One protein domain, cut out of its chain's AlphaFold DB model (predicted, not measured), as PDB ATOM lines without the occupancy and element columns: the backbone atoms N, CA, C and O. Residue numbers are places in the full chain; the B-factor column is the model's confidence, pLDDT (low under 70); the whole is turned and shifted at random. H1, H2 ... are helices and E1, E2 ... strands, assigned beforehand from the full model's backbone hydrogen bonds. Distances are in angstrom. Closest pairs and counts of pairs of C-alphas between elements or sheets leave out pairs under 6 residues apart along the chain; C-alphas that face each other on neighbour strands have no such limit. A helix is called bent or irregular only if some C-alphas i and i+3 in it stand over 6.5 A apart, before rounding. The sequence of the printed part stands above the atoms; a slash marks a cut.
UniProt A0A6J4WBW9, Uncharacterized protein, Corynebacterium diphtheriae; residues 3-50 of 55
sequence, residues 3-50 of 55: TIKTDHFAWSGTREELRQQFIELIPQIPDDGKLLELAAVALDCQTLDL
ATOM      1  N   THR A   3     146.131 166.212 217.599       87.56
ATOM      2  CA  THR A   3     147.395 165.563 217.946       87.56
ATOM      3  C   THR A   3     148.479 166.066 217.004       87.56
ATOM      4  O   THR A   3     148.313 165.989 215.790       87.56
ATOM      5  N   ILE A   4     149.568 166.582 217.567       84.88
ATOM      6  CA  ILE A   4     150.741 167.074 216.838       84.88
ATOM      7  C   ILE A   4     151.906 166.169 217.225       84.88
ATOM      8  O   ILE A   4     152.145 165.952 218.412       84.88
ATOM      9  N   LYS A   5     152.606 165.604 216.243       88.50
ATOM     10  CA  LYS A   5     153.766 164.742 216.480       88.50
ATOM     11  C   LYS A   5     154.900 165.106 215.536       88.50
ATOM     12  O   LYS A   5     154.672 165.292 214.346       88.50
ATOM     13  N   THR A   6     156.101 165.156 216.085       83.25
ATOM     14  CA  THR A   6     157.375 165.138 215.366       83.25
ATOM     15  C   THR A   6     158.177 163.929 215.853       83.25
ATOM     16  O   THR A   6     157.772 163.261 216.808       83.25
ATOM     17  N   ASP A   7     159.330 163.651 215.245       87.00
ATOM     18  CA  ASP A   7     160.203 162.538 215.655       87.00
ATOM     19  C   ASP A   7     160.680 162.620 217.120       87.00
ATOM     20  O   ASP A   7     161.081 161.615 217.705       87.00
ATOM     21  N   HIS A   8     160.598 163.802 217.741       83.94
ATOM     22  CA  HIS A   8     161.085 164.056 219.100       83.94
ATOM     23  C   HIS A   8     160.017 164.584 220.066       83.94
ATOM     24  O   HIS A   8     160.303 164.768 221.248       83.94
ATOM     25  N   PHE A   9     158.794 164.839 219.596       83.56
ATOM     26  CA  PHE A   9     157.763 165.490 220.398       83.56
ATOM     27  C   PHE A   9     156.367 164.985 220.044       83.56
ATOM     28  O   PHE A   9     156.033 164.797 218.878       83.56
ATOM     29  N   ALA A  10     155.521 164.798 221.055       88.44
ATOM     30  CA  ALA A  10     154.116 164.471 220.874       88.44
ATOM     31  C   ALA A  10     153.262 165.346 221.792       88.44
ATOM     32  O   ALA A  10     153.479 165.387 223.000       88.44
ATOM     33  N   TRP A  11     152.264 166.001 221.210       89.31
ATOM     34  CA  TRP A  11     151.302 166.845 221.903       89.31
ATOM     35  C   TRP A  11     149.875 166.440 221.543       89.31
ATOM     36  O   TRP A  11     149.580 166.088 220.397       89.31
ATOM     37  N   SER A  12     148.977 166.500 222.522       92.88
ATOM     38  CA  SER A  12     147.556 166.204 222.346       92.88
ATOM     39  C   SER A  12     146.702 167.109 223.221       92.88
ATOM     40  O   SER A  12     146.973 167.230 224.412       92.88
ATOM     41  N   GLY A  13     145.638 167.667 222.651       91.94
ATOM     42  CA  GLY A  13     144.722 168.541 223.377       91.94
ATOM     43  C   GLY A  13     143.555 169.019 222.522       91.94
ATOM     44  O   GLY A  13     143.229 168.462 221.469       91.94
ATOM     45  N   THR A  14     142.878 170.055 222.978       93.75
ATOM     46  CA  THR A  14     141.821 170.765 222.264       93.75
ATOM     47  C   THR A  14     142.400 171.900 221.425       93.75
ATOM     48  O   THR A  14     143.533 172.341 221.607       93.75
ATOM     49  N   ARG A  15     141.599 172.414 220.486       87.38
ATOM     50  CA  ARG A  15     141.966 173.614 219.725       87.38
ATOM     51  C   ARG A  15     142.193 174.824 220.638       87.38
ATOM     52  O   ARG A  15     143.003 175.683 220.313       87.38
ATOM     53  N   GLU A  16     141.463 174.894 221.746       90.12
ATOM     54  CA  GLU A  16     141.519 176.006 222.691       90.12
ATOM     55  C   GLU A  16     142.819 175.984 223.501       90.12
ATOM     56  O   GLU A  16     143.511 176.996 223.553       90.12
ATOM     57  N   GLU A  17     143.217 174.814 224.007       90.19
ATOM     58  CA  GLU A  17     144.513 174.613 224.676       90.19
ATOM     59  C   GLU A  17     145.686 174.906 223.737       90.19
ATOM     60  O   GLU A  17     146.633 175.586 224.126       90.19
ATOM     61  N   LEU A  18     145.600 174.461 222.477       87.06
ATOM     62  CA  LEU A  18     146.623 174.766 221.476       87.06
ATOM     63  C   LEU A  18     146.746 176.278 221.254       87.06
ATOM     64  O   LEU A  18     147.845 176.824 221.231       87.06
ATOM     65  N   ARG A  19     145.606 176.963 221.111       86.00
ATOM     66  CA  ARG A  19     145.563 178.412 220.907       86.00
ATOM     67  C   ARG A  19     146.169 179.168 222.087       86.00
ATOM     68  O   ARG A  19     146.891 180.128 221.846       86.00
ATOM     69  N   GLN A  20     145.884 178.761 223.323       87.75
ATOM     70  CA  GLN A  20     146.469 179.389 224.512       87.75
ATOM     71  C   GLN A  20     147.996 179.269 224.506       87.75
ATOM     72  O   GLN A  20     148.666 180.287 224.639       87.75
ATOM     73  N   GLN A  21     148.544 178.084 224.214       84.75
ATOM     74  CA  GLN A  21     150.001 177.911 224.149       84.75
ATOM     75  C   GLN A  21     150.659 178.766 223.059       84.75
ATOM     76  O   GLN A  21     151.711 179.350 223.291       84.75
ATOM     77  N   PHE A  22     150.038 178.897 221.882       81.81
ATOM     78  CA  PHE A  22     150.558 179.798 220.846       81.81
ATOM     79  C   PHE A  22     150.553 181.262 221.290       81.81
ATOM     80  O   PHE A  22     151.492 181.983 220.981       81.81
ATOM     81  N   ILE A  23     149.518 181.700 222.015       82.81
ATOM     82  CA  ILE A  23     149.435 183.072 222.531       82.81
ATOM     83  C   ILE A  23     150.526 183.329 223.575       82.81
ATOM     84  O   ILE A  23     151.135 184.394 223.550       82.81
ATOM     85  N   GLU A  24     150.814 182.363 224.452       81.25
ATOM     86  CA  GLU A  24     151.888 182.475 225.451       81.25
ATOM     87  C   GLU A  24     153.286 182.611 224.827       81.25
ATOM     88  O   GLU A  24     154.178 183.199 225.437       81.25
ATOM     89  N   LEU A  25     153.479 182.106 223.604       75.38
ATOM     90  CA  LEU A  25     154.734 182.235 222.860       75.38
ATOM     91  C   LEU A  25     154.894 183.599 222.170       75.38
ATOM     92  O   LEU A  25     156.000 183.926 221.738       75.38
ATOM     93  N   ILE A  26     153.827 184.401 222.067       75.50
ATOM     94  CA  ILE A  26     153.909 185.745 221.492       75.50
ATOM     95  C   ILE A  26     154.604 186.654 222.519       75.50
ATOM     96  O   ILE A  26     154.078 186.861 223.617       75.50
ATOM     97  N   PRO A  27     155.780 187.222 222.200       70.06
ATOM     98  CA  PRO A  27     156.488 188.103 223.118       70.06
ATOM     99  C   PRO A  27     155.629 189.330 223.456       70.06
ATOM    100  O   PRO A  27     155.105 189.995 222.568       70.06
ATOM    101  N   GLN A  28     155.511 189.656 224.750       74.25
ATOM    102  CA  GLN A  28     154.693 190.790 225.216       74.25
ATOM    103  C   GLN A  28     155.226 192.154 224.771       74.25
ATOM    104  O   GLN A  28     154.465 193.112 224.654       74.25
ATOM    105  N   ILE A  29     156.533 192.235 224.523       75.69
ATOM    106  CA  ILE A  29     157.181 193.373 223.878       75.69
ATOM    107  C   ILE A  29     157.756 192.831 222.573       75.69
ATOM    108  O   ILE A  29     158.858 192.273 222.579       75.69
ATOM    109  N   PRO A  30     156.981 192.885 221.484       69.50
ATOM    110  CA  PRO A  30     157.478 192.473 220.192       69.50
ATOM    111  C   PRO A  30     158.472 193.519 219.687       69.50
ATOM    112  O   PRO A  30     158.127 194.689 219.536       69.50
ATOM    113  N   ASP A  31     159.712 193.102 219.454       81.19
ATOM    114  CA  ASP A  31     160.602 193.816 218.545       81.19
ATOM    115  C   ASP A  31     160.299 193.383 217.104       81.19
ATOM    116  O   ASP A  31     159.823 192.267 216.870       81.19
ATOM    117  N   ASP A  32     160.563 194.266 216.140       79.94
ATOM    118  CA  ASP A  32     160.256 194.019 214.726       79.94
ATOM    119  C   ASP A  32     160.928 192.740 214.196       79.94
ATOM    120  O   ASP A  32     160.359 192.043 213.359       79.94
ATOM    121  N   GLY A  33     162.094 192.368 214.740       78.81
ATOM    122  CA  GLY A  33     162.785 191.122 214.405       78.81
ATOM    123  C   GLY A  33     161.967 189.886 214.777       78.81
ATOM    124  O   GLY A  33     161.715 189.035 213.927       78.81
ATOM    125  N   LYS A  34     161.469 189.813 216.014       78.94
ATOM    126  CA  LYS A  34     160.605 188.701 216.451       78.94
ATOM    127  C   LYS A  34     159.264 188.666 215.731       78.94
ATOM    128  O   LYS A  34     158.716 187.586 215.515       78.94
ATOM    129  N   LEU A  35     158.715 189.826 215.369       79.69
ATOM    130  CA  LEU A  35     157.496 189.889 214.559       79.69
ATOM    131  C   LEU A  35     157.725 189.314 213.163       79.69
ATOM    132  O   LEU A  35     156.901 188.527 212.699       79.69
ATOM    133  N   LEU A  36     158.850 189.654 212.530       81.25
ATOM    134  CA  LEU A  36     159.255 189.086 211.245       81.25
ATOM    135  C   LEU A  36     159.444 187.569 211.335       81.25
ATOM    136  O   LEU A  36     158.941 186.850 210.478       81.25
ATOM    137  N   GLU A  37     160.108 187.062 212.376       81.19
ATOM    138  CA  GLU A  37     160.287 185.617 212.577       81.19
ATOM    139  C   GLU A  37     158.950 184.885 212.760       81.19
ATOM    140  O   GLU A  37     158.724 183.834 212.160       81.19
ATOM    141  N   LEU A  38     158.028 185.446 213.547       79.44
ATOM    142  CA  LEU A  38     156.698 184.865 213.737       79.44
ATOM    143  C   LEU A  38     155.872 184.891 212.448       79.44
ATOM    144  O   LEU A  38     155.186 183.914 212.142       79.44
ATOM    145  N   ALA A  39     155.947 185.979 211.680       81.06
ATOM    146  CA  ALA A  39     155.294 186.083 210.383       81.06
ATOM    147  C   ALA A  39     155.869 185.073 209.379       81.06
ATOM    148  O   ALA A  39     155.099 184.426 208.673       81.06
ATOM    149  N   ALA A  40     157.190 184.877 209.371       82.62
ATOM    150  CA  ALA A  40     157.873 183.905 208.519       82.62
ATOM    151  C   ALA A  40     157.365 182.485 208.781       82.62
ATOM    152  O   ALA A  40     156.943 181.781 207.866       82.62
ATOM    153  N   VAL A  41     157.297 182.104 210.059       81.94
ATOM    154  CA  VAL A  41     156.765 180.803 210.485       81.94
ATOM    155  C   VAL A  41     155.284 180.652 210.130       81.94
ATOM    156  O   VAL A  41     154.868 179.588 209.679       81.94
ATOM    157  N   ALA A  42     154.471 181.695 210.320       81.38
ATOM    158  CA  ALA A  42     153.038 181.640 210.028       81.38
ATOM    159  C   ALA A  42     152.726 181.546 208.524       81.38
ATOM    160  O   ALA A  42     151.708 180.962 208.147       81.38
ATOM    161  N   LEU A  43     153.580 182.133 207.683       81.88
ATOM    162  CA  LEU A  43     153.431 182.176 206.228       81.88
ATOM    163  C   LEU A  43     154.201 181.059 205.504       81.88
ATOM    164  O   LEU A  43     154.109 180.982 204.281       81.88
ATOM    165  N   ASP A  44     154.912 180.200 206.243       81.69
ATOM    166  CA  ASP A  44     155.792 179.151 205.706       81.69
ATOM    167  C   ASP A  44     156.843 179.712 204.725       81.69
ATOM    168  O   ASP A  44     157.068 179.189 203.633       81.69
ATOM    169  N   CYS A  45     157.468 180.832 205.102       79.31
ATOM    170  CA  CYS A  45     158.503 181.506 204.316       79.31
ATOM    171  C   CYS A  45     159.754 181.815 205.152       79.31
ATOM    172  O   CYS A  45     159.769 181.643 206.371       79.31
ATOM    173  N   GLN A  46     160.842 182.242 204.501       78.00
ATOM    174  CA  GLN A  46     162.045 182.661 205.220       78.00
ATOM    175  C   GLN A  46     161.897 184.108 205.702       78.00
ATOM    176  O   GLN A  46     161.365 184.957 204.994       78.00
ATOM    177  N   THR A  47     162.437 184.424 206.880       71.75
ATOM    178  CA  THR A  47     162.400 185.781 207.462       71.75
ATOM    179  C   THR A  47     162.992 186.850 206.536       71.75
ATOM    180  O   THR A  47     162.540 187.988 206.543       71.75
ATOM    181  N   LEU A  48     163.980 186.484 205.710       67.00
ATOM    182  CA  LEU A  48     164.617 187.370 204.726       67.00
ATOM    183  C   LEU A  48     163.702 187.739 203.545       67.00
ATOM    184  O   LEU A  48     163.974 188.728 202.870       67.00
ATOM    185  N   ASP A  49     162.636 186.972 203.310       73.31
ATOM    186  CA  ASP A  49     161.644 187.243 202.263       73.31
ATOM    187  C   ASP A  49     160.555 188.224 202.730       73.31
ATOM    188  O   ASP A  49     159.691 188.621 201.946       73.31
ATOM    189  N   LEU A  50     160.572 188.616 204.009       72.62
ATOM    190  CA  LEU A  50     159.593 189.519 204.600       72.62
ATOM    191  C   LEU A  50     160.174 190.920 204.777       72.62
ATOM    192  O   LEU A  50     161.222 191.115 205.387       72.62
TER     193      LEU A  50
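AT A GLANCE: This is residues 3 to 50 of the 55 residues of an uncharacterized protein of Corynebacterium diphtheriae (UniProt A0A6J4WBW9). The printed part is an open horseshoe with an empty middle: a small two-stranded hairpin, E1 and E2, makes one limb, H1 runs along the base, and after a curved link H2 makes the other limb. The two limbs do not meet, and the tip of the hairpin sticks out with residues 5 to 10. The printed part has 48 residues with two named strands and two named helices, in the order E1, E2, H1, H2; the sheet has the order E1 - E2 and is antiparallel, and the class is mixed, helices and strands. The whole is loose, with a radius of gyration of the C-alphas of 13.1 A, and spans 31 by 25 by 17 A.

HOW THE PARTS SIT: Begin with E1, residues 3 to 6, and E2, residues 9 to 13, which form a hairpin over a tight link of 2 residues. They are antiparallel, with 173 degrees between their N-to-C directions. Look at C-alphas 3 and 12, which face each other at 4.4 A, and at C-alphas 6 and 9, which face each other at 5.1 A. N 4 and O 11 are 2.9 A apart and N 6 and O 9 are 2.8 A apart, both within hydrogen-bond range. From E2 a tight link of one residue, Thr 14, leads to H1, residues 15 to 24. H1 is apart from E1, and its residues 19 to 24 stand free. A short link of 7 residues then leads to H2, residues 32 to 43. H2 is apart from H1, from E1 and from E2. In H1 and H2 every O i to N i+4 pair is within hydrogen-bond range.

IN THESE COORDINATES: Find C-alpha 3 at (147.395, 165.563, 217.946), where E1 begins; it runs 10.3 A to Thr 6. E2 then runs 13.7 A from Phe 9 to Gly 13. Find C-alpha 15 at (141.966, 173.614, 219.725); from there H1 runs 14.5 A to Glu 24. H2 begins at Asp 32 and runs 16.1 A to C-alpha 43 at (153.431, 182.176, 206.228). Neither helix is bent.

THE WHOLE: The two C-alphas farthest apart are those of Thr 14 and Leu 48, 33.2 A, and the first and last printed C-alphas, of Thr 3 and Leu 50, are 30.0 A apart. The printed part runs from 3 to 50 with no cut, and it has no long link. Past H2, residues 44 to 50 hold no named element. The mean pLDDT of the printed part is 81.8, and in the B-factor column you will find Pro 30 and Leu 48 under 70.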